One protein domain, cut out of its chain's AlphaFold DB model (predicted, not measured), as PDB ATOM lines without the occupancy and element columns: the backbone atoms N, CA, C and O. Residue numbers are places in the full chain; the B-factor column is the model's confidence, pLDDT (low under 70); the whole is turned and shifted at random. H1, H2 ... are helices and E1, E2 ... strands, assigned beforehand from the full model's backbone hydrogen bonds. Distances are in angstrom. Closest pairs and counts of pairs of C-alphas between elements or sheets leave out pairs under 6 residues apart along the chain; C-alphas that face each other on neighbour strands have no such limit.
ATOM      1  N   ILE A   3       8.328  -0.008  46.683       78.00
ATOM      2  CA  ILE A   3       7.660  -1.293  46.478       78.00
ATOM      3  C   ILE A   3       6.278  -1.006  45.899       78.00
ATOM      4  O   ILE A   3       5.508  -0.242  46.482       78.00
ATOM      5  N   TYR A   4       5.964  -1.653  44.782       77.25
ATOM      6  CA  TYR A   4       4.638  -1.630  44.181       77.25
ATOM      7  C   TYR A   4       3.962  -2.975  44.418       77.25
ATOM      8  O   TYR A   4       4.498  -4.015  44.041       77.25
ATOM      9  N   VAL A   5       2.783  -2.946  45.026       80.06
ATOM     10  CA  VAL A   5       1.931  -4.119  45.221       80.06
ATOM     11  C   VAL A   5       0.631  -3.891  44.470       80.06
ATOM     12  O   VAL A   5       0.033  -2.821  44.563       80.06
ATOM     13  N   GLN A   6       0.185  -4.897  43.726       79.31
ATOM     14  CA  GLN A   6      -1.091  -4.869  43.020       79.31
ATOM     15  C   GLN A   6      -1.969  -6.010  43.529       79.31
ATOM     16  O   GLN A   6      -1.582  -7.174  43.469       79.31
ATOM     17  N   LEU A   7      -3.151  -5.670  44.038       78.31
ATOM     18  CA  LEU A   7      -4.139  -6.618  44.542       78.31
ATOM     19  C   LEU A   7      -5.412  -6.514  43.710       78.31
ATOM     20  O   LEU A   7      -6.085  -5.484  43.706       78.31
ATOM     21  N   GLN A   8      -5.763  -7.596  43.020       78.25
ATOM     22  CA  GLN A   8      -6.986  -7.650  42.229       78.25
ATOM     23  C   GLN A   8      -8.169  -8.064  43.109       78.25
ATOM     24  O   GLN A   8      -8.197  -9.149  43.690       78.25
ATOM     25  N   LEU A   9      -9.156  -7.179  43.214       75.25
ATOM     26  CA  LEU A   9     -10.403  -7.409  43.921       75.25
ATOM     27  C   LEU A   9     -11.350  -8.228  43.046       75.25
ATOM     28  O   LEU A   9     -11.828  -7.781  42.001       75.25
ATOM     29  N   TYR A  10     -11.687  -9.417  43.527       69.62
ATOM     30  CA  TYR A  10     -12.770 -10.223  42.980       69.62
ATOM     31  C   TYR A  10     -14.020 -10.022  43.837       69.62
ATOM     32  O   TYR A  10     -13.929  -9.924  45.061       69.62
ATOM     33  N   LYS A  11     -15.201  -9.954  43.205       62.94
ATOM     34  CA  LYS A  11     -16.481  -9.812  43.914       62.94
ATOM     35  C   LYS A  11     -16.675 -10.986  44.880       62.94
ATOM     36  O   LYS A  11     -17.083 -12.068  44.464       62.94
ATOM     37  N   LYS A  22       3.282  -9.789  58.196       90.75
ATOM     38  CA  LYS A  22       4.432  -8.927  58.469       90.75
ATOM     39  C   LYS A  22       5.222  -8.705  57.181       90.75
ATOM     40  O   LYS A  22       5.548  -9.666  56.491       90.75
ATOM     41  N   LEU A  23       5.507  -7.446  56.854       90.44
ATOM     42  CA  LEU A  23       6.357  -7.094  55.712       90.44
ATOM     43  C   LEU A  23       7.768  -7.660  55.904       90.44
ATOM     44  O   LEU A  23       8.259  -7.722  57.028       90.44
ATOM     45  N   PHE A  24       8.438  -8.003  54.801       88.75
ATOM     46  CA  PHE A  24       9.802  -8.550  54.837       88.75
ATOM     47  C   PHE A  24      10.831  -7.595  55.471       88.75
ATOM     48  O   PHE A  24      11.858  -8.026  55.990       88.75
ATOM     49  N   GLY A  25      10.571  -6.289  55.443       87.69
ATOM     50  CA  GLY A  25      11.407  -5.293  56.101       87.69
ATOM     51  C   GLY A  25      10.641  -4.018  56.455       87.69
ATOM     52  O   GLY A  25       9.457  -3.886  56.138       87.69
ATOM     53  N   PRO A  26      11.313  -3.052  57.101       88.31
ATOM     54  CA  PRO A  26      10.688  -1.799  57.501       88.31
ATOM     55  C   PRO A  26      10.374  -0.904  56.294       88.31
ATOM     56  O   PRO A  26      11.179  -0.764  55.363       88.31
ATOM     57  N   THR A  27       9.211  -0.262  56.351       89.44
ATOM     58  CA  THR A  27       8.769   0.774  55.414       89.44
ATOM     59  C   THR A  27       8.515   2.088  56.143       89.44
ATOM     60  O   THR A  27       8.283   2.115  57.353       89.44
ATOM     61  N   VAL A  28       8.563   3.191  55.401       88.56
ATOM     62  CA  VAL A  28       8.181   4.513  55.899       88.56
ATOM     63  C   VAL A  28       6.659   4.596  55.839       88.56
ATOM     64  O   VAL A  28       6.087   4.746  54.761       88.56
ATOM     65  N   GLY A  29       6.004   4.418  56.990       86.25
ATOM     66  CA  GLY A  29       4.541   4.351  57.085       86.25
ATOM     67  C   GLY A  29       3.841   5.601  56.550       86.25
ATOM     68  O   GLY A  29       2.858   5.476  55.830       86.25
ATOM     69  N   ASP A  30       4.401   6.780  56.816       88.88
ATOM     70  CA  ASP A  30       3.813   8.069  56.421       88.88
ATOM     71  C   ASP A  30       3.808   8.303  54.902       88.88
ATOM     72  O   ASP A  30       3.026   9.101  54.395       88.88
ATOM     73  N   GLU A  31       4.658   7.590  54.161       87.00
ATOM     74  CA  GLU A  31       4.738   7.676  52.698       87.00
ATOM     75  C   GLU A  31       3.965   6.542  52.002       87.00
ATOM     76  O   GLU A  31       3.913   6.471  50.770       87.00
ATOM     77  N   ALA A  32       3.359   5.633  52.773       89.19
ATOM     78  CA  ALA A  32       2.562   4.549  52.226       89.19
ATOM     79  C   ALA A  32       1.267   5.100  51.620       89.19
ATOM     80  O   ALA A  32       0.434   5.694  52.301       89.19
ATOM     81  N   THR A  33       1.072   4.860  50.326       92.94
ATOM     82  CA  THR A  33      -0.116   5.311  49.594       92.94
ATOM     83  C   THR A  33      -0.803   4.119  48.947       92.94
ATOM     84  O   THR A  33      -0.145   3.171  48.520       92.94
ATOM     85  N   TRP A  34      -2.129   4.151  48.836       93.50
ATOM     86  CA  TRP A  34      -2.876   3.176  48.050       93.50
ATOM     87  C   TRP A  34      -3.921   3.865  47.175       93.50
ATOM     88  O   TRP A  34      -4.472   4.903  47.538       93.50
ATOM     89  N   THR A  35      -4.191   3.284  46.013       92.69
ATOM     90  CA  THR A  35      -5.199   3.752  45.061       92.69
ATOM     91  C   THR A  35      -6.093   2.593  44.640       92.69
ATOM     92  O   THR A  35      -5.674   1.437  44.625       92.69
ATOM     93  N   LEU A  36      -7.349   2.901  44.310       91.94
ATOM     94  CA  LEU A  36      -8.292   1.948  43.729       91.94
ATOM     95  C   LEU A  36      -8.495   2.286  42.248       91.94
ATOM     96  O   LEU A  36      -9.185   3.244  41.909       91.94
ATOM     97  N   GLU A  37      -7.905   1.478  41.378       90.44
ATOM     98  CA  GLU A  37      -7.989   1.566  39.922       90.44
ATOM     99  C   GLU A  37      -9.178   0.725  39.421       90.44
ATOM    100  O   GLU A  37      -9.395  -0.420  39.840       90.44
ATOM    101  N   ASP A  38     -10.012   1.325  38.566       89.44
ATOM    102  CA  ASP A  38     -11.151   0.686  37.885       89.44
ATOM    103  C   ASP A  38     -12.136  -0.073  38.795       89.44
ATOM    104  O   ASP A  38     -12.853  -0.979  38.360       89.44
ATOM    105  N   ARG A  39     -12.184   0.294  40.086       83.44
ATOM    106  CA  ARG A  39     -12.968  -0.370  41.151       83.44
ATOM    107  C   ARG A  39     -12.667  -1.865  41.314       83.44
ATOM    108  O   ARG A  39     -13.472  -2.594  41.894       83.44
ATOM    109  N   LYS A  40     -11.538  -2.331  40.781       86.44
ATOM    110  CA  LYS A  40     -11.174  -3.752  40.729       86.44
ATOM    111  C   LYS A  40      -9.726  -4.013  41.102       86.44
ATOM    112  O   LYS A  40      -9.404  -5.155  41.399       86.44
ATOM    113  N   LEU A  41      -8.861  -3.008  41.099       86.25
ATOM    114  CA  LEU A  41      -7.446  -3.184  41.379       86.25
ATOM    115  C   LEU A  41      -7.018  -2.201  42.460       86.25
ATOM    116  O   LEU A  41      -7.134  -0.996  42.284       86.25
ATOM    117  N   ILE A  42      -6.525  -2.705  43.584       89.25
ATOM    118  CA  ILE A  42      -5.865  -1.873  44.586       89.25
ATOM    119  C   ILE A  42      -4.377  -1.858  44.258       89.25
ATOM    120  O   ILE A  42      -3.734  -2.908  44.245       89.25
ATOM    121  N   ARG A  43      -3.822  -0.673  44.020       88.25
ATOM    122  CA  ARG A  43      -2.378  -0.467  43.937       88.25
ATOM    123  C   ARG A  43      -1.899   0.110  45.257       88.25
ATOM    124  O   ARG A  43      -2.382   1.150  45.679       88.25
ATOM    125  N   ILE A  44      -0.949  -0.554  45.897       90.31
ATOM    126  CA  ILE A  44      -0.301  -0.089  47.122       90.31
ATOM    127  C   ILE A  44       1.143   0.263  46.778       90.31
ATOM    128  O   ILE A  44       1.848  -0.504  46.121       90.31
ATOM    129  N   VAL A  45       1.571   1.434  47.223       89.56
ATOM    130  CA  VAL A  45       2.915   1.967  47.058       89.56
ATOM    131  C   VAL A  45       3.507   2.119  48.451       89.56
ATOM    132  O   VAL A  45       3.015   2.906  49.256       89.56
ATOM    133  N   LEU A  46       4.546   1.342  48.748       89.38
ATOM    134  CA  LEU A  46       5.252   1.390  50.027       89.38
ATOM    135  C   LEU A  46       6.682   1.860  49.794       89.38
ATOM    136  O   LEU A  46       7.356   1.368  48.886       89.38
ATOM    137  N   MET A  47       7.190   2.759  50.634       86.75
ATOM    138  CA  MET A  47       8.595   3.146  50.558       86.75
ATOM    139  C   MET A  47       9.443   2.356  51.551       86.75
ATOM    140  O   MET A  47       9.157   2.346  52.744       86.75
ATOM    141  N   LYS A  48      10.512   1.705  51.073       85.69
ATOM    142  CA  LYS A  48      11.475   1.031  51.958       85.69
ATOM    143  C   LYS A  48      12.250   2.055  52.783       85.69
ATOM    144  O   LYS A  48      12.762   3.027  52.218       85.69
ATOM    145  N   SER A  49      12.417   1.776  54.075       84.38
ATOM    146  CA  SER A  49      13.235   2.609  54.965       84.38
ATOM    147  C   SER A  49      14.729   2.457  54.662       84.38
ATOM    148  O   SER A  49      15.431   3.454  54.530       84.38
ATOM    149  N   ASN A  50      15.210   1.222  54.460       80.38
ATOM    150  CA  ASN A  50      16.565   0.973  53.956       80.38
ATOM    151  C   ASN A  50      16.532   0.826  52.420       80.38
ATOM    152  O   ASN A  50      15.877  -0.072  51.883       80.38
ATOM    153  N   ARG A  51      17.234   1.734  51.729       74.06
ATOM    154  CA  ARG A  51      17.265   1.878  50.264       74.06
ATOM    155  C   ARG A  51      18.565   1.366  49.624       74.06
ATOM    156  O   ARG A  51      18.782   1.633  48.447       74.06
ATOM    157  N   GLU A  52      19.409   0.668  50.374       75.31
ATOM    158  CA  GLU A  52      20.633   0.051  49.859       75.31
ATOM    159  C   GLU A  52      20.306  -1.072  48.867       75.31
ATOM    160  O   GLU A  52      19.362  -1.842  49.065       75.31
ATOM    161  N   ALA A  53      21.114  -1.199  47.809       67.69
ATOM    162  CA  ALA A  53      20.934  -2.235  46.787       67.69
ATOM    163  C   ALA A  53      21.051  -3.661  47.358       67.69
ATOM    164  O   ALA A  53      20.406  -4.585  46.861       67.69
ATOM    165  N   GLY A  54      21.818  -3.832  48.442       69.31
ATOM    166  CA  GLY A  54      21.927  -5.097  49.169       69.31
ATOM    167  C   GLY A  54      20.638  -5.524  49.872       69.31
ATOM    168  O   GLY A  54      20.422  -6.716  50.078       69.31
ATOM    169  N   ASN A  55      19.724  -4.589  50.154       75.81
ATOM    170  CA  ASN A  55      18.443  -4.872  50.798       75.81
ATOM    171  C   ASN A  55      17.324  -5.182  49.779       75.81
ATOM    172  O   ASN A  55      16.212  -4.624  49.803       75.81
ATOM    173  N   CYS A  56      17.623  -6.087  48.845       80.62
ATOM    174  CA  CYS A  56      16.620  -6.631  47.942       80.62
ATOM    175  C   CYS A  56      15.663  -7.527  48.739       80.62
ATOM    176  O   CYS A  56      16.075  -8.490  49.384       80.62
ATOM    177  N   TRP A  57      14.371  -7.195  48.714       86.88
ATOM    178  CA  TRP A  57      13.370  -8.001  49.408       86.88
ATOM    179  C   TRP A  57      13.119  -9.254  48.581       86.88
ATOM    180  O   TRP A  57      12.819  -9.149  47.394       86.88
ATOM    181  N   ARG A  58      13.259 -10.424  49.205       85.62
ATOM    182  CA  ARG A  58      13.030 -11.718  48.541       85.62
ATOM    183  C   ARG A  58      11.546 -12.060  48.430       85.62
ATOM    184  O   ARG A  58      11.150 -12.847  47.577       85.62
ATOM    185  N   SER A  59      10.735 -11.448  49.281       88.44
ATOM    186  CA  SER A  59       9.292 -11.617  49.337       88.44
ATOM    187  C   SER A  59       8.618 -10.321  49.784       88.44
ATOM    188  O   SER A  59       9.273  -9.427  50.327       88.44
ATOM    189  N   LEU A  60       7.312 -10.194  49.540       87.56
ATOM    190  CA  LEU A  60       6.543  -9.053  50.045       87.56
ATOM    191  C   LEU A  60       6.313  -9.164  51.560       87.56
ATOM    192  O   LEU A  60       6.530  -8.198  52.295       87.56
ATOM    193  N   LEU A  61       5.890 -10.348  52.010       89.62
ATOM    194  CA  LEU A  61       5.662 -10.676  53.415       89.62
ATOM    195  C   LEU A  61       6.685 -11.714  53.887       89.62
ATOM    196  O   LEU A  61       7.256 -12.455  53.086       89.62
ATOM    197  N   GLU A  62       6.923 -11.792  55.189       88.94
ATOM    198  CA  GLU A  62       7.730 -12.864  55.772       88.94
ATOM    199  C   GLU A  62       7.058 -14.223  55.504       88.94
ATOM    200  O   GLU A  62       5.966 -14.490  55.994       88.94
ATOM    201  N   GLY A  63       7.701 -15.074  54.697       85.12
ATOM    202  CA  GLY A  63       7.211 -16.421  54.371       85.12
ATOM    203  C   GLY A  63       6.154 -16.507  53.261       85.12
ATOM    204  O   GLY A  63       5.856 -17.612  52.820       85.12
ATOM    205  N   GLU A  64       5.639 -15.382  52.752       85.94
ATOM    206  CA  GLU A  64       4.614 -15.360  51.698       85.94
ATOM    207  C   GLU A  64       4.964 -14.402  50.555       85.94
ATOM    208  O   GLU A  64       5.637 -13.388  50.744       85.94
ATOM    209  N   TYR A  65       4.455 -14.700  49.354       84.44
ATOM    210  CA  TYR A  65       4.695 -13.910  48.140       84.44
ATOM    211  C   TYR A  65       6.192 -13.747  47.828       84.44
ATOM    212  O   TYR A  65       6.676 -12.643  47.561       84.44
ATOM    213  N   ALA A  66       6.939 -14.851  47.916       86.44
ATOM    214  CA  ALA A  66       8.330 -14.902  47.494       86.44
ATOM    215  C   ALA A  66       8.436 -14.759  45.974       86.44
ATOM    216  O   ALA A  66       7.667 -15.361  45.229       86.44
ATOM    217  N   ALA A  67       9.396 -13.955  45.525       83.88
ATOM    218  CA  ALA A  67       9.757 -13.895  44.121       83.88
ATOM    219  C   ALA A  67      10.537 -15.162  43.741       83.88
ATOM    220  O   ALA A  67      11.380 -15.621  44.515       83.88
ATOM    221  N   ASP A  68      10.295 -15.693  42.544       87.06
ATOM    222  CA  ASP A  68      11.083 -16.801  42.005       87.06
ATOM    223  C   ASP A  68      12.553 -16.400  41.829       87.06
ATOM    224  O   ASP A  68      12.869 -15.220  41.661       87.06
ATOM    225  N   ALA A  69      13.463 -17.380  41.809       83.50
ATOM    226  CA  ALA A  69      14.907 -17.133  41.728       83.50
ATOM    227  C   ALA A  69      15.298 -16.231  40.543       83.50
ATOM    228  O   ALA A  69      16.121 -15.332  40.694       83.50
ATOM    229  N   TRP A  70      14.656 -16.413  39.385       84.19
ATOM    230  CA  TRP A  70      14.885 -15.564  38.216       84.19
ATOM    231  C   TRP A  70      14.418 -14.120  38.444       84.19
ATOM    232  O   TRP A  70      15.132 -13.177  38.121       84.19
ATOM    233  N   VAL A  71      13.248 -13.927  39.058       85.00
ATOM    234  CA  VAL A  71      12.711 -12.593  39.359       85.00
ATOM    235  C   VAL A  71      13.569 -11.885  40.412       85.00
ATOM    236  O   VAL A  71      13.839 -10.694  40.271       85.00
ATOM    237  N   GLN A  72      14.041 -12.607  41.433       83.44
ATOM    238  CA  GLN A  72      14.971 -12.068  42.432       83.44
ATOM    239  C   GLN A  72      16.272 -11.589  41.785       83.44
ATOM    240  O   GLN A  72      16.726 -10.481  42.073       83.44
ATOM    241  N   ASP A  73      16.828 -12.385  40.872       83.50
ATOM    242  CA  ASP A  73      18.032 -12.042  40.119       83.50
ATOM    243  C   ASP A  73      17.830 -10.757  39.293       83.50
ATOM    244  O   ASP A  73      18.625  -9.822  39.386       83.50
ATOM    245  N   GLN A  74      16.704 -10.643  38.576       83.19
ATOM    246  CA  GLN A  74      16.347  -9.431  37.827       83.19
ATOM    247  C   GLN A  74      16.192  -8.198  38.732       83.19
ATOM    248  O   GLN A  74      16.696  -7.118  38.410       83.19
ATOM    249  N   MET A  75      15.527  -8.343  39.883       84.12
ATOM    250  CA  MET A  75      15.381  -7.258  40.859       84.12
ATOM    251  C   MET A  75      16.742  -6.800  41.390       84.12
ATOM    252  O   MET A  75      16.994  -5.598  41.486       84.12
ATOM    253  N   GLN A  76      17.634  -7.739  41.703       83.12
ATOM    254  CA  GLN A  76      18.950  -7.433  42.248       83.12
ATOM    255  C   GLN A  76      19.863  -6.756  41.222       83.12
ATOM    256  O   GLN A  76      20.549  -5.790  41.567       83.12
ATOM    257  N   ARG A  77      19.817  -7.182  39.952       83.31
ATOM    258  CA  ARG A  77      20.499  -6.490  38.848       83.31
ATOM    259  C   ARG A  77      20.025  -5.050  38.716       83.31
ATOM    260  O   ARG A  77      20.851  -4.143  38.670       83.31
ATOM    261  N   LYS A  78      18.706  -4.830  38.720       84.25
ATOM    262  CA  LYS A  78      18.123  -3.488  38.608       84.25
ATOM    263  C   LYS A  78      18.547  -2.579  39.762       84.25
ATOM    264  O   LYS A  78      18.991  -1.465  39.519       84.25
ATOM    265  N   LEU A  79      18.462  -3.061  41.004       83.00
ATOM    266  CA  LEU A  79      18.874  -2.288  42.182       83.00
ATOM    267  C   LEU A  79      20.369  -1.954  42.169       83.00
ATOM    268  O   LEU A  79      20.762  -0.855  42.556       83.00
ATOM    269  N   THR A  80      21.197  -2.895  41.715       83.56
ATOM    270  CA  THR A  80      22.640  -2.679  41.576       83.56
ATOM    271  C   THR A  80      22.917  -1.617  40.513       83.56
ATOM    272  O   THR A  80      23.655  -0.675  40.783       83.56
ATOM    273  N   LEU A  81      22.264  -1.686  39.349       83.31
ATOM    274  CA  LEU A  81      22.399  -0.674  38.297       83.31
ATOM    275  C   LEU A  81      21.961   0.721  38.767       83.31
ATOM    276  O   LEU A  81      22.683   1.690  38.550       83.31
ATOM    277  N   GLU A  82      20.820   0.826  39.457       82.75
ATOM    278  CA  GLU A  82      20.341   2.093  40.033       82.75
ATOM    279  C   GLU A  82      21.359   2.688  41.025       82.75
ATOM    280  O   GLU A  82      21.570   3.904  41.045       82.75
ATOM    281  N   ARG A  83      22.031   1.844  41.824       82.56
ATOM    282  CA  ARG A  83      23.134   2.268  42.700       82.56
ATOM    283  C   ARG A  83      24.317   2.798  41.887       82.56
ATOM    284  O   ARG A  83      24.758   3.911  42.160       82.56
ATOM    285  N   PHE A  84      24.786   2.059  40.880       82.38
ATOM    286  CA  PHE A  84      25.906   2.481  40.025       82.38
ATOM    287  C   PHE A  84      25.650   3.816  39.330       82.38
ATOM    288  O   PHE A  84      26.525   4.680  39.328       82.38
ATOM    289  N   GLN A  85      24.447   3.999  38.782       83.12
ATOM    290  CA  GLN A  85      24.028   5.250  38.148       83.12
ATOM    291  C   GLN A  85      24.044   6.415  39.143       83.12
ATOM    292  O   GLN A  85      24.517   7.502  38.823       83.12
ATOM    293  N   ARG A  86      23.560   6.185  40.370       81.94
ATOM    294  CA  ARG A  86      23.560   7.201  41.428       81.94
ATOM    295  C   ARG A  86      24.972   7.563  41.895       81.94
ATOM    296  O   ARG A  86      25.216   8.724  42.209       81.94
ATOM    297  N   GLU A  87      25.868   6.586  41.967       83.44
ATOM    298  CA  GLU A  87      27.268   6.786  42.360       83.44
ATOM    299  C   GLU A  87      28.100   7.440  41.241       83.44
ATOM    300  O   GLU A  87      29.073   8.128  41.534       83.44
ATOM    301  N   ASN A  88      27.692   7.300  39.973       83.44
ATOM    302  CA  ASN A  88      28.425   7.797  38.806       83.44
ATOM    303  C   ASN A  88      27.526   8.647  37.880       83.44
ATOM    304  O   ASN A  88      27.271   8.258  36.740       83.44
ATOM    305  N   PRO A  89      27.060   9.831  38.320       81.50
ATOM    306  CA  PRO A  89      26.086  10.641  37.574       81.50
ATOM    307  C   PRO A  89      26.604  11.196  36.234       81.50
ATOM    308  O   PRO A  89      25.811  11.661  35.422       81.50
ATOM    309  N   GLY A  90      27.922  11.183  36.001       82.56
ATOM    310  CA  GLY A  90      28.552  11.660  34.763       82.56
ATOM    311  C   GLY A  90      28.756  10.588  33.691       82.56
ATOM    312  O   GLY A  90      29.356  10.880  32.659       82.56
ATOM    313  N   PHE A  91      28.314   9.355  33.937       79.44
ATOM    314  CA  PHE A  91      28.521   8.225  33.041       79.44
ATOM    315  C   PHE A  91      27.186   7.799  32.416       79.44
ATOM    316  O   PHE A  91      26.164   7.741  33.101       79.44
ATOM    317  N   ASP A  92      27.178   7.516  31.112       79.69
ATOM    318  CA  ASP A  92      25.979   7.039  30.419       79.69
ATOM    319  C   ASP A  92      25.848   5.516  30.575       79.69
ATOM    320  O   ASP A  92      26.690   4.751  30.107       79.69
ATOM    321  N   PHE A  93      24.781   5.077  31.244       76.25
ATOM    322  CA  PHE A  93      24.460   3.663  31.472       76.25
ATOM    323  C   PHE A  93      23.211   3.209  30.706       76.25
ATOM    324  O   PHE A  93      22.661   2.149  31.005       76.25
ATOM    325  N   SER A  94      22.734   3.999  29.742       75.44
ATOM    326  CA  SER A  94      21.488   3.741  29.006       75.44
ATOM    327  C   SER A  94      21.473   2.419  28.223       75.44
ATOM    328  O   SER A  94      20.397   1.880  27.974       75.44
ATOM    329  N   GLY A  95      22.643   1.858  27.894       77.50
ATOM    330  CA  GLY A  95      22.797   0.536  27.273       77.50
ATOM    331  C   GLY A  95      23.606  -0.472  28.098       77.50
ATOM    332  O   GLY A  95      24.095  -1.449  27.538       77.50
ATOM    333  N   ALA A  96      23.812  -0.230  29.394       76.00
ATOM    334  CA  ALA A  96      24.662  -1.083  30.220       76.00
ATOM    335  C   ALA A  96      23.904  -2.305  30.770       76.00
ATOM    336  O   ALA A  96      22.866  -2.167  31.418       76.00
ATOM    337  N   GLU A  97      24.471  -3.501  30.590       75.12
ATOM    338  CA  GLU A  97      24.017  -4.722  31.261       75.12
ATOM    339  C   GLU A  97      24.942  -5.084  32.428       75.12
ATOM    340  O   GLU A  97      26.164  -5.160  32.292       75.12
ATOM    341  N   ILE A  98      24.348  -5.348  33.595       72.62
ATOM    342  CA  ILE A  98      25.075  -5.850  34.764       72.62
ATOM    343  C   ILE A  98      25.395  -7.334  34.544       72.62
ATOM    344  O   ILE A  98      24.491  -8.167  34.450       72.62
ATOM    345  N   SER A  99      26.685  -7.668  34.519       74.31
ATOM    346  CA  SER A  99      27.197  -9.043  34.516       74.31
ATOM    347  C   SER A  99      28.136  -9.277  35.710       74.31
ATOM    348  O   SER A  99      28.636  -8.329  36.315       74.31
ATOM    349  N   GLY A 100      28.354 -10.539  36.093       74.75
ATOM    350  CA  GLY A 100      29.234 -10.902  37.214       74.75
ATOM    351  C   GLY A 100      28.535 -10.955  38.580       74.75
ATOM    352  O   GLY A 100      27.361 -11.308  38.674       74.75
ATOM    353  N   ASN A 101      29.265 -10.665  39.664       74.25
ATOM    354  CA  ASN A 101      28.748 -10.796  41.030       74.25
ATOM    355  C   ASN A 101      27.995  -9.534  41.491       74.25
ATOM    356  O   ASN A 101      28.573  -8.666  42.133       74.25
ATOM    357  N   PHE A 102      26.701  -9.445  41.177       72.19
ATOM    358  CA  PHE A 102      25.799  -8.373  41.638       72.19
ATOM    359  C   PHE A 102      24.993  -8.744  42.896       72.19
ATOM    360  O   PHE A 102      24.196  -7.944  43.396       72.19
ATOM    361  N   HIS A 103      25.195  -9.949  43.439       69.31
ATOM    362  CA  HIS A 103      24.554 -10.352  44.687       69.31
ATOM    363  C   HIS A 103      25.008  -9.437  45.837       69.31
ATOM    364  O   HIS A 103      26.148  -8.987  45.886       69.31
ATOM    365  N   GLY A 104      24.094  -9.114  46.750       68.06
ATOM    366  CA  GLY A 104      24.349  -8.196  47.864       68.06
ATOM    367  C   GLY A 104      24.497  -6.721  47.472       68.06
ATOM    368  O   GLY A 104      24.898  -5.925  48.314       68.06
ATOM    369  N   GLY A 105      24.142  -6.329  46.241       66.50
ATOM    370  CA  GLY A 105      24.290  -4.948  45.760       66.50
ATOM    371  C   GLY A 105      25.599  -4.685  45.011       66.50
ATOM    372  O   GLY A 105      25.954  -3.519  44.816       66.50
ATOM    373  N   GLY A 106      26.283  -5.755  44.594       70.12
ATOM    374  CA  GLY A 106      27.484  -5.721  43.764       70.12
ATOM    375  C   GLY A 106      28.770  -5.336  44.499       70.12
ATOM    376  O   GLY A 106      28.746  -5.054  45.699       70.12
TER     377      GLY A 106
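Overview. This is residues 3 to 11 and 22 to 106 of the 114 residues of the protein "NudC domain containing 2" of Sinocyclocheilus rhinocerous (UniProt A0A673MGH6). Look for a long, loose arrangement: an antiparallel sheet of three strands at one end, a long helix H1 at the other, well clear of the sheet, and a tiny hairpin E4 and E5 leading into the helix. Residues 86 to 92, of which 86 to 87 belong to H1, stick out, and the stretch after them folds back to end at residue 106. The printed part has 94 residues, with E1, E2, E3, E4, E5 and H1 in that order, and its class is mixed, helices and strands. The sheet's order is E1, E3, E2; the whole is loose, with a radius of gyration of the C-alphas of 15.6 A and spans of 48 by 28 by 24 A.

Along the chain. Find C-alpha 3 at (7.660, -1.293, 46.478), where E1, residues 3 to 8, begins and runs 16.5 A. E2, residues 27 to 37, covers 22.8 A and bends by 85 degrees at residue 30. E3, residues 41 to 48, covers 22.1 A. E4, residues 59 to 61, and E5, residues 64 to 66, cover 5.5 A and 5.6 A. H1, residues 69 to 87, runs 26.9 A to C-alpha 87 at (27.268, 6.786, 42.360).

Arrangement. Start at E1, an edge strand antiparallel to E3, where N 3 and O 46 are 2.8 A apart, within hydrogen-bond range. On E3's other side is E2, its hairpin partner; look at N 35 and O 43, 2.8 A. In the hairpin of E4 and E5, N 60 and O 65 are 3.2 A apart. E1 and E4 are only just apart, closest C-alphas 8.3 A. H1 is not on the three-stranded sheet, and every O i to N i+4 pair inside it is within hydrogen-bond range.

Size, cuts and confidence. The C-alphas farthest apart, Lys 11 and Gly 90, are 50.7 A apart. Residues 12 to 21 are not printed; the gap from C-alpha 11 to C-alpha 22 is 25.5 A. Of the links printed whole, none is long. Residues 10 to 11, 53 to 54 and 103 to 105 have pLDDT under 70.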